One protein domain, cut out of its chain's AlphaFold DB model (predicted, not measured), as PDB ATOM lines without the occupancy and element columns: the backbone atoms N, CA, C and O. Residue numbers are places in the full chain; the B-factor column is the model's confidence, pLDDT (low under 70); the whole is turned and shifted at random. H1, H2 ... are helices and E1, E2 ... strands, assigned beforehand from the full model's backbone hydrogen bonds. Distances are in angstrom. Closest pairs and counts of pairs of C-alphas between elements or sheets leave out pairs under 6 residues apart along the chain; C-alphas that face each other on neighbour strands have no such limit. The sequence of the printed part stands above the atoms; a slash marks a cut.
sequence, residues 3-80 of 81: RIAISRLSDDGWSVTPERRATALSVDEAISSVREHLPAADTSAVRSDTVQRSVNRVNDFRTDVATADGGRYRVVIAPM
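This is residues 3 to 80 of the 81 residues of an uncharacterized protein of Nocardiopsis sp. NRRL B-16309 (UniProt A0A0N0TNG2). A twisted sheet of four strands has H1 slantwise over one face, making two layers, while H2 packs beside E4 and E3, at the sheet's level; no named helix covers the other face. The printed part has 78 residues with two named helices and four named strands, along the chain E1 E2 H1 H2 E3 E4. The sheet's order is E2 E1 E4 E3, all antiparallel, and the class is mixed, helices and strands. The whole is compact, with a radius of gyration of the C-alphas of 11.8 A and spans of 31 by 22 by 19 A.

E1, residues 3 to 10, begins at C-alpha 3 (166.822, 183.983, 157.897) and is 22.8 A long. E2, residues 15 to 24, is 26.5 A long and bends by 52 degrees at residue 19. H1 is residues 27 to 37, 15.4 A; H2 is residues 48 to 58, 15.5 A. E3 is residues 61 to 66, 16.5 A. E4, residues 72 to 79, is 23.5 A long and ends at C-alpha 79 (165.814, 189.844, 159.825).

E1 and E2 form a hairpin, with N 4 and O 22 2.8 A apart, within hydrogen-bond range. E1 and E4 are antiparallel neighbours, N 5 to O 76 being 2.9 A. E3 and E4 form a hairpin, N 63 to O 75 being 3.0 A. H1 lies over E2 and E1 at a height over the sheet of 8.9 A; its closest C-alphas to E2 are Ala 30 and Ala 24, 5.1 A. H2 is only just at the sheet's level, at 3.8 A; its closest C-alphas to E3 are Ser 54 and Phe 61, 5.2 A. H1 and H2 touch at a steep tilt of 69.7 degrees, only just short of about perpendicular, opposite ways; their closest C-alphas are Val 27 and Ser 48, 6.1 A. In H1 and H2 every O i to N i+4 pair is within hydrogen-bond range. E2 and E3 are apart.

The C-alphas farthest apart, Asp 11 and Leu 25, are 33.6 A apart. The printed part has no cut and no long link. Mean pLDDT of the printed part is 94.8, and no printed residue is under 70.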
ATOM      1  N   ARG A   3     166.521 184.947 158.955       97.56
ATOM      2  CA  ARG A   3     166.822 183.983 157.897       97.56
ATOM      3  C   ARG A   3     168.329 183.907 157.700       97.56
ATOM      4  O   ARG A   3     169.014 184.930 157.734       97.56
ATOM      5  N   ILE A   4     168.813 182.700 157.456       98.25
ATOM      6  CA  ILE A   4     170.214 182.386 157.207       98.25
ATOM      7  C   ILE A   4     170.300 181.783 155.811       98.25
ATOM      8  O   ILE A   4     169.554 180.852 155.492       98.25
ATOM      9  N   ALA A   5     171.202 182.294 154.983       98.12
ATOM     10  CA  ALA A   5     171.561 181.689 153.710       98.12
ATOM     11  C   ALA A   5     173.071 181.466 153.667       98.12
ATOM     12  O   ALA A   5     173.845 182.380 153.951       98.12
ATOM     13  N   ILE A   6     173.468 180.250 153.311       97.81
ATOM     14  CA  ILE A   6     174.858 179.869 153.095       97.81
ATOM     15  C   ILE A   6     174.964 179.391 151.655       97.81
ATOM     16  O   ILE A   6     174.195 178.527 151.220       97.81
ATOM     17  N   SER A   7     175.888 179.992 150.918       97.81
ATOM     18  CA  SER A   7     176.164 179.641 149.531       97.81
ATOM     19  C   SER A   7     177.643 179.365 149.359       97.81
ATOM     20  O   SER A   7     178.469 180.157 149.808       97.81
ATOM     21  N   ARG A   8     177.980 178.298 148.645       96.62
ATOM     22  CA  ARG A   8     179.346 178.037 148.212       96.62
ATOM     23  C   ARG A   8     179.735 179.011 147.104       96.62
ATOM     24  O   ARG A   8     178.945 179.282 146.196       96.62
ATOM     25  N   LEU A   9     180.948 179.533 147.197       96.19
ATOM     26  CA  LEU A   9     181.576 180.385 146.198       96.19
ATOM     27  C   LEU A   9     182.616 179.561 145.434       96.19
ATOM     28  O   LEU A   9     183.534 178.999 146.037       96.19
ATOM     29  N   SER A  10     182.484 179.502 144.113       92.50
ATOM     30  CA  SER A  10     183.481 178.934 143.198       92.50
ATOM     31  C   SER A  10     183.904 179.975 142.162       92.50
ATOM     32  O   SER A  10     183.355 181.078 142.130       92.50
ATOM     33  N   ASP A  11     184.920 179.655 141.357       89.56
ATOM     34  CA  ASP A  11     185.413 180.526 140.278       89.56
ATOM     35  C   ASP A  11     185.752 181.943 140.777       89.56
ATOM     36  O   ASP A  11     185.271 182.948 140.264       89.56
ATOM     37  N   ASP A  12     186.502 182.024 141.881       81.75
ATOM     38  CA  ASP A  12     186.843 183.291 142.544       81.75
ATOM     39  C   ASP A  12     185.648 184.171 142.939       81.75
ATOM     40  O   ASP A  12     185.751 185.391 143.049       81.75
ATOM     41  N   GLY A  13     184.509 183.537 143.228       80.75
ATOM     42  CA  GLY A  13     183.290 184.211 143.668       80.75
ATOM     43  C   GLY A  13     182.380 184.655 142.526       80.75
ATOM     44  O   GLY A  13     181.345 185.267 142.803       80.75
ATOM     45  N   TRP A  14     182.714 184.331 141.272       86.88
ATOM     46  CA  TRP A  14     181.805 184.507 140.135       86.88
ATOM     47  C   TRP A  14     180.599 183.577 140.210       86.88
ATOM     48  O   TRP A  14     179.482 183.970 139.870       86.88
ATOM     49  N   SER A  15     180.823 182.359 140.689       92.62
ATOM     50  CA  SER A  15     179.793 181.337 140.789       92.62
ATOM     51  C   SER A  15     179.318 181.220 142.231       92.62
ATOM     52  O   SER A  15     180.106 181.013 143.156       92.62
ATOM     53  N   VAL A  16     178.005 181.355 142.420       95.69
ATOM     54  CA  VAL A  16     177.348 181.259 143.727       95.69
ATOM     55  C   VAL A  16     176.362 180.101 143.697       95.69
ATOM     56  O   VAL A  16     175.335 180.166 143.020       95.69
ATOM     57  N   THR A  17     176.643 179.053 144.465       96.56
ATOM     58  CA  THR A  17     175.777 177.875 144.577       96.56
ATOM     59  C   THR A  17     175.108 177.858 145.951       96.56
ATOM     60  O   THR A  17     175.812 177.787 146.956       96.56
ATOM     61  N   PRO A  18     173.767 177.929 146.043       95.94
ATOM     62  CA  PRO A  18     173.070 177.801 147.319       95.94
ATOM     63  C   PRO A  18     173.355 176.443 147.962       95.94
ATOM     64  O   PRO A  18     173.247 175.417 147.297       95.94
ATOM     65  N   GLU A  19     173.666 176.436 149.254       95.69
ATOM     66  CA  GLU A  19     174.000 175.210 149.985       95.69
ATOM     67  C   GLU A  19     173.044 174.967 151.147       95.69
ATOM     68  O   GLU A  19     172.516 173.868 151.303       95.69
ATOM     69  N   ARG A  20     172.745 176.010 151.928       95.50
ATOM     70  CA  ARG A  20     171.824 175.902 153.060       95.50
ATOM     71  C   ARG A  20     170.956 177.136 153.222       95.50
ATOM     72  O   ARG A  20     171.385 178.273 153.027       95.50
ATOM     73  N   ARG A  21     169.718 176.889 153.647       96.81
ATOM     74  CA  ARG A  21     168.804 177.894 154.186       96.81
ATOM     75  C   ARG A  21     168.316 177.431 155.549       96.81
ATOM     76  O   ARG A  21     167.995 176.257 155.717       96.81
ATOM     77  N   ALA A  22     168.278 178.341 156.507       97.38
ATOM     78  CA  ALA A  22     167.788 178.079 157.853       97.38
ATOM     79  C   ALA A  22     167.123 179.334 158.426       97.38
ATOM     80  O   ALA A  22     167.224 180.426 157.858       97.38
ATOM     81  N   THR A  23     166.436 179.176 159.548       97.62
ATOM     82  CA  THR A  23     165.872 180.275 160.328       97.62
ATOM     83  C   THR A  23     166.347 180.172 161.769       97.62
ATOM     84  O   THR A  23     166.714 179.094 162.226       97.62
ATOM     85  N   ALA A  24     166.356 181.304 162.463       97.50
ATOM     86  CA  ALA A  24     166.730 181.400 163.867       97.50
ATOM     87  C   ALA A  24     165.859 182.444 164.571       97.50
ATOM     88  O   ALA A  24     165.433 183.433 163.963       97.50
ATOM     89  N   LEU A  25     165.580 182.261 165.856       97.31
ATOM     90  CA  LEU A  25     164.802 183.209 166.652       97.31
ATOM     91  C   LEU A  25     165.657 184.401 167.096       97.31
ATOM     92  O   LEU A  25     165.146 185.524 167.137       97.31
ATOM     93  N   SER A  26     166.955 184.183 167.325       96.62
ATOM     94  CA  SER A  26     167.924 185.198 167.756       96.62
ATOM     95  C   SER A  26     169.170 185.263 166.859       96.62
ATOM     96  O   SER A  26     169.403 184.393 166.018       96.62
ATOM     97  N   VAL A  27     169.985 186.309 167.042       96.19
ATOM     98  CA  VAL A  27     171.301 186.415 166.389       96.19
ATOM     99  C   VAL A  27     172.237 185.305 166.869       96.19
ATOM    100  O   VAL A  27     172.908 184.697 166.043       96.19
ATOM    101  N   ASP A  28     172.256 184.995 168.165       96.81
ATOM    102  CA  ASP A  28     173.141 183.957 168.709       96.81
ATOM    103  C   ASP A  28     172.813 182.570 168.143       96.81
ATOM    104  O   ASP A  28     173.713 181.820 167.768       96.81
ATOM    105  N   GLU A  29     171.525 182.257 167.988       97.88
ATOM    106  CA  GLU A  29     171.073 181.024 167.342       97.88
ATOM    107  C   GLU A  29     171.462 180.997 165.856       97.88
ATOM    108  O   GLU A  29     171.932 179.975 165.355       97.88
ATOM    109  N   ALA A  30     171.362 182.133 165.155       97.38
ATOM    110  CA  ALA A  30     171.811 182.229 163.768       97.38
ATOM    111  C   ALA A  30     173.316 181.966 163.631       97.38
ATOM    112  O   ALA A  30     173.744 181.250 162.726       97.38
ATOM    113  N   ILE A  31     174.118 182.505 164.551       96.81
ATOM    114  CA  ILE A  31     175.569 182.299 164.583       96.81
ATOM    115  C   ILE A  31     175.903 180.843 164.914       96.81
ATOM    116  O   ILE A  31     176.775 180.268 164.258       96.81
ATOM    117  N   SER A  32     175.209 180.228 165.881       97.38
ATOM    118  CA  SER A  32     175.372 178.799 166.190       97.38
ATOM    119  C   SER A  32     175.098 177.946 164.955       97.38
ATOM    120  O   SER A  32     175.939 177.143 164.565       97.38
ATOM    121  N   SER A  33     173.991 178.212 164.257       97.06
ATOM    122  CA  SER A  33     173.613 177.490 163.039       97.06
ATOM    123  C   SER A  33     174.666 177.598 161.926       97.06
ATOM    124  O   SER A  33     174.946 176.615 161.236       97.06
ATOM    125  N   VAL A  34     175.298 178.770 161.768       96.62
ATOM    126  CA  VAL A  34     176.409 178.963 160.819       96.62
ATOM    127  C   VAL A  34     177.625 178.127 161.217       96.62
ATOM    128  O   VAL A  34     178.189 177.442 160.364       96.62
ATOM    129  N   ARG A  35     178.016 178.140 162.496       96.38
ATOM    130  CA  ARG A  35     179.180 177.385 162.999       96.38
ATOM    131  C   ARG A  35     178.973 175.877 162.934       96.38
ATOM    132  O   ARG A  35     179.901 175.153 162.596       96.38
ATOM    133  N   GLU A  36     177.761 175.410 163.210       96.38
ATOM    134  CA  GLU A  36     177.386 174.002 163.066       96.38
ATOM    135  C   GLU A  36     177.455 173.540 161.608       96.38
ATOM    136  O   GLU A  36     177.814 172.396 161.339       96.38
ATOM    137  N   HIS A  37     177.112 174.412 160.654       95.62
ATOM    138  CA  HIS A  37     177.179 174.066 159.237       95.62
ATOM    139  C   HIS A  37     178.590 174.139 158.656       95.62
ATOM    140  O   HIS A  37     178.944 173.323 157.812       95.62
ATOM    141  N   LEU A  38     179.372 175.126 159.094       94.81
ATOM    142  CA  LEU A  38     180.713 175.412 158.597       94.81
ATOM    143  C   LEU A  38     181.748 175.287 159.730       94.81
ATOM    144  O   LEU A  38     182.429 176.266 160.045       94.81
ATOM    145  N   PRO A  39     181.904 174.100 160.350       93.88
ATOM    146  CA  PRO A  39     182.771 173.930 161.519       93.88
ATOM    147  C   PRO A  39     184.257 174.158 161.207       93.88
ATOM    148  O   PRO A  39     185.031 174.473 162.105       93.88
ATOM    149  N   ALA A  40     184.656 174.011 159.939       93.69
ATOM    150  CA  ALA A  40     186.025 174.221 159.471       93.69
ATOM    151  C   ALA A  40     186.285 175.635 158.919       93.69
ATOM    152  O   ALA A  40     187.404 175.916 158.483       93.69
ATOM    153  N   ALA A  41     185.269 176.507 158.871       93.94
ATOM    154  CA  ALA A  41     185.413 177.852 158.323       93.94
ATOM    155  C   ALA A  41     185.875 178.846 159.389       93.94
ATOM    156  O   ALA A  41     185.422 178.807 160.537       93.94
ATOM    157  N   ASP A  42     186.711 179.803 158.987       93.81
ATOM    158  CA  ASP A  42     187.006 180.966 159.818       93.81
ATOM    159  C   ASP A  42     185.763 181.866 159.911       93.81
ATOM    160  O   ASP A  42     185.471 182.686 159.041       93.81
ATOM    161  N   THR A  43     185.012 181.690 160.996       92.50
ATOM    162  CA  THR A  43     183.819 182.478 161.324       92.50
ATOM    163  C   THR A  43     184.123 183.611 162.308       92.50
ATOM    164  O   THR A  43     183.212 184.131 162.954       92.50
ATOM    165  N   SER A  44     185.387 184.033 162.440       91.06
ATOM    166  CA  SER A  44     185.804 185.070 163.395       91.06
ATOM    167  C   SER A  44     185.100 186.417 163.200       91.06
ATOM    168  O   SER A  44     184.894 187.129 164.186       91.06
ATOM    169  N   ALA A  45     184.683 186.740 161.971       89.31
ATOM    170  CA  ALA A  45     183.881 187.919 161.630       89.31
ATOM    171  C   ALA A  45     182.378 187.766 161.956       89.31
ATOM    172  O   ALA A  45     181.647 188.755 162.019       89.31
ATOM    173  N   VAL A  46     181.899 186.541 162.189       93.75
ATOM    174  CA  VAL A  46     180.498 186.229 162.506       93.75
ATOM    175  C   VAL A  46     180.302 186.284 164.030       93.75
ATOM    176  O   VAL A  46     180.274 185.264 164.726       93.75
ATOM    177  N   ARG A  47     180.217 187.508 164.565       95.12
ATOM    178  CA  ARG A  47     180.020 187.799 166.000       95.12
ATOM    179  C   ARG A  47     178.715 188.545 166.241       95.12
ATOM    180  O   ARG A  47     178.298 189.331 165.395       95.12
ATOM    181  N   SER A  48     178.095 188.334 167.401       95.06
ATOM    182  CA  SER A  48     176.751 188.846 167.701       95.06
ATOM    183  C   SER A  48     176.654 190.366 167.587       95.06
ATOM    184  O   SER A  48     175.731 190.873 166.957       95.06
ATOM    185  N   ASP A  49     177.639 191.104 168.100       95.56
ATOM    186  CA  ASP A  49     177.699 192.566 168.010       95.56
ATOM    187  C   ASP A  49     177.828 193.058 166.558       95.56
ATOM    188  O   ASP A  49     177.185 194.032 166.158       95.56
ATOM    189  N   THR A  50     178.627 192.358 165.756       95.69
ATOM    190  CA  THR A  50     178.883 192.690 164.353       95.69
ATOM    191  C   THR A  50     177.647 192.410 163.500       95.69
ATOM    192  O   THR A  50     177.208 193.278 162.739       95.69
ATOM    193  N   VAL A  51     177.037 191.236 163.682       95.81
ATOM    194  CA  VAL A  51     175.795 190.845 163.004       95.81
ATOM    195  C   VAL A  51     174.676 191.812 163.377       95.81
ATOM    196  O   VAL A  51     174.066 192.393 162.481       95.81
ATOM    197  N   GLN A  52     174.458 192.062 164.675       95.19
ATOM    198  CA  GLN A  52     173.399 192.949 165.164       95.19
ATOM    199  C   GLN A  52     173.559 194.381 164.638       95.19
ATOM    200  O   GLN A  52     172.583 195.012 164.228       95.19
ATOM    201  N   ARG A  53     174.791 194.903 164.605       95.50
ATOM    202  CA  ARG A  53     175.071 196.235 164.056       95.50
ATOM    203  C   ARG A  53     174.769 196.308 162.561       95.50
ATOM    204  O   ARG A  53     174.218 197.310 162.112       95.50
ATOM    205  N   SER A  54     175.122 195.274 161.799       95.62
ATOM    206  CA  SER A  54     174.882 195.235 160.354       95.62
ATOM    207  C   SER A  54     173.390 195.160 160.036       95.62
ATOM    208  O   SER A  54     172.882 196.015 159.312       95.62
ATOM    209  N   VAL A  55     172.659 194.218 160.646       93.88
ATOM    210  CA  VAL A  55     171.216 194.056 160.393       93.88
ATOM    211  C   VAL A  55     170.427 195.311 160.769       93.88
ATOM    212  O   VAL A  55     169.549 195.710 160.012       93.88
ATOM    213  N   ASN A  56     170.788 195.996 161.862       92.62
ATOM    214  CA  ASN A  56     170.137 197.247 162.263       92.62
ATOM    215  C   ASN A  56     170.425 198.411 161.300       92.62
ATOM    216  O   ASN A  56     169.651 199.363 161.247       92.62
ATOM    217  N   ARG A  57     171.548 198.373 160.572       93.62
ATOM    218  CA  ARG A  57     171.975 199.463 159.684       93.62
ATOM    219  C   ARG A  57     171.490 199.279 158.250       93.62
ATOM    220  O   ARG A  57     171.093 200.257 157.627       93.62
ATOM    221  N   VAL A  58     171.590 198.064 157.712       94.06
ATOM    222  CA  VAL A  58     171.370 197.789 156.279       94.06
ATOM    223  C   VAL A  58     170.412 196.625 156.007       94.06
ATOM    224  O   VAL A  58     170.242 196.246 154.855       94.06
ATOM    225  N   ASN A  59     169.730 196.095 157.030       93.44
ATOM    226  CA  ASN A  59     168.778 194.978 156.927       93.44
ATOM    227  C   ASN A  59     169.369 193.631 156.466       93.44
ATOM    228  O   ASN A  59     168.619 192.700 156.178       93.44
ATOM    229  N   ASP A  60     170.690 193.475 156.456       96.00
ATOM    230  CA  ASP A  60     171.367 192.180 156.421       96.00
ATOM    231  C   ASP A  60     172.779 192.268 157.027       96.00
ATOM    232  O   ASP A  60     173.364 193.334 157.224       96.00
ATOM    233  N   PHE A  61     173.313 191.110 157.384       97.62
ATOM    234  CA  PHE A  61     174.725 190.867 157.615       97.62
ATOM    235  C   PHE A  61     175.204 189.919 156.523       97.62
ATOM    236  O   PHE A  61     174.610 188.857 156.330       97.62
ATOM    237  N   ARG A  62     176.280 190.292 155.828       97.00
ATOM    238  CA  ARG A  62     176.888 189.491 154.767       97.00
ATOM    239  C   ARG A  62     178.390 189.430 154.969       97.00
ATOM    240  O   ARG A  62     179.034 190.468 155.080       97.00
ATOM    241  N   THR A  63     178.938 188.225 154.949       96.62
ATOM    242  CA  THR A  63     180.385 188.018 154.947       96.62
ATOM    243  C   THR A  63     180.739 186.779 154.149       96.62
ATOM    244  O   THR A  63     179.973 185.814 154.116       96.62
ATOM    245  N   ASP A  64     181.917 186.806 153.542       96.44
ATOM    246  CA  ASP A  64     182.521 185.621 152.959       96.44
ATOM    247  C   ASP A  64     183.465 185.005 153.999       96.44
ATOM    248  O   ASP A  64     184.160 185.727 154.718       96.44
ATOM    249  N   VAL A  65     183.441 183.680 154.124       95.62
ATOM    250  CA  VAL A  65     184.288 182.889 155.024       95.62
ATOM    251  C   VAL A  65     185.012 181.821 154.219       95.62
ATOM    252  O   VAL A  65     184.497 181.336 153.208       95.62
ATOM    253  N   ALA A  66     186.208 181.453 154.668       94.69
ATOM    254  CA  ALA A  66     187.018 180.424 154.037       94.69
ATOM    255  C   ALA A  66     187.294 179.279 155.012       94.69
ATOM    256  O   ALA A  66     187.457 179.500 156.213       94.69
ATOM    257  N   THR A  67     187.346 178.061 154.490       92.94
ATOM    258  CA  THR A  67     187.795 176.862 155.200       92.94
ATOM    259  C   THR A  67     189.274 176.603 154.913       92.94
ATOM    260  O   THR A  67     189.820 177.052 153.902       92.94
ATOM    261  N   ALA A  68     189.945 175.865 155.799       89.88
ATOM    262  CA  ALA A  68     191.375 175.566 155.660       89.88
ATOM    263  C   ALA A  68     191.719 174.734 154.406       89.88
ATOM    264  O   ALA A  68     192.842 174.800 153.914       89.88
ATOM    265  N   ASP A  69     190.757 173.979 153.873       89.50
ATOM    266  CA  ASP A  69     190.866 173.195 152.637       89.50
ATOM    267  C   ASP A  69     190.544 174.004 151.361       89.50
ATOM    268  O   ASP A  69     190.477 173.444 150.267       89.50
ATOM    269  N   GLY A  70     190.365 175.326 151.476       88.19
ATOM    270  CA  GLY A  70     190.161 176.232 150.341       88.19
ATOM    271  C   GLY A  70     188.704 176.410 149.905       88.19
ATOM    272  O   GLY A  70     188.438 177.096 148.914       88.19
ATOM    273  N   GLY A  71     187.744 175.838 150.634       92.75
ATOM    274  CA  GLY A  71     186.327 176.154 150.465       92.75
ATOM    275  C   GLY A  71     186.043 177.621 150.795       92.75
ATOM    276  O   GLY A  71     186.562 178.174 151.760       92.75
ATOM    277  N   ARG A  72     185.211 178.274 149.981       95.88
ATOM    278  CA  ARG A  72     184.737 179.645 150.212       95.88
ATOM    279  C   ARG A  72     183.222 179.651 150.265       95.88
ATOM    280  O   ARG A  72     182.570 179.031 149.424       95.88
ATOM    281  N   TYR A  73     182.671 180.376 151.227       96.81
ATOM    282  CA  TYR A  73     181.239 180.422 151.482       96.81
ATOM    283  C   TYR A  73     180.800 181.848 151.760       96.81
ATOM    284  O   TYR A  73     181.459 182.572 152.498       96.81
ATOM    285  N   ARG A  74     179.655 182.237 151.213       97.12
ATOM    286  CA  ARG A  74     178.961 183.466 151.577       97.12
ATOM    287  C   ARG A  74     177.895 183.149 152.606       97.12
ATOM    288  O   ARG A  74     176.988 182.365 152.331       97.12
ATOM    289  N   VAL A  75     177.984 183.804 153.754       97.81
ATOM    290  CA  VAL A  75     176.988 183.755 154.823       97.81
ATOM    291  C   VAL A  75     176.170 185.036 154.781       97.81
ATOM    292  O   VAL A  75     176.722 186.137 154.786       97.81
ATOM    293  N   VAL A  76     174.849 184.891 154.761       97.88
ATOM    294  CA  VAL A  76     173.894 185.991 154.892       97.88
ATOM    295  C   VAL A  76     172.974 185.713 156.072       97.88
ATOM    296  O   VAL A  76     172.327 184.668 156.110       97.88
ATOM    297  N   ILE A  77     172.883 186.659 157.004       97.81
ATOM    298  CA  ILE A  77     171.912 186.664 158.103       97.81
ATOM    299  C   ILE A  77     171.068 187.925 157.950       97.81
ATOM    300  O   ILE A  77     171.602 189.028 157.943       97.81
ATOM    301  N   ALA A  78     169.754 187.787 157.831       97.56
ATOM    302  CA  ALA A  78     168.857 188.927 157.661       97.56
ATOM    303  C   ALA A  78     167.623 188.786 158.561       97.56
ATOM    304  O   ALA A  78     167.158 187.662 158.759       97.56
ATOM    305  N   PRO A  79     167.075 189.884 159.106       96.31
ATOM    306  CA  PRO A  79     165.814 189.844 159.825       96.31
ATOM    307  C   PRO A  79     164.687 189.414 158.880       96.31
ATOM    308  O   PRO A  79     164.707 189.694 157.678       96.31
ATOM    309  N   MET A  80     163.707 188.707 159.429       91.00
ATOM    310  CA  MET A  80     162.431 188.477 158.760       91.00
ATOM    311  C   MET A  80     161.498 189.620 159.164       91.00
ATOM    312  O   MET A  80     161.216 189.768 160.353       91.00
TER     313      MET A  80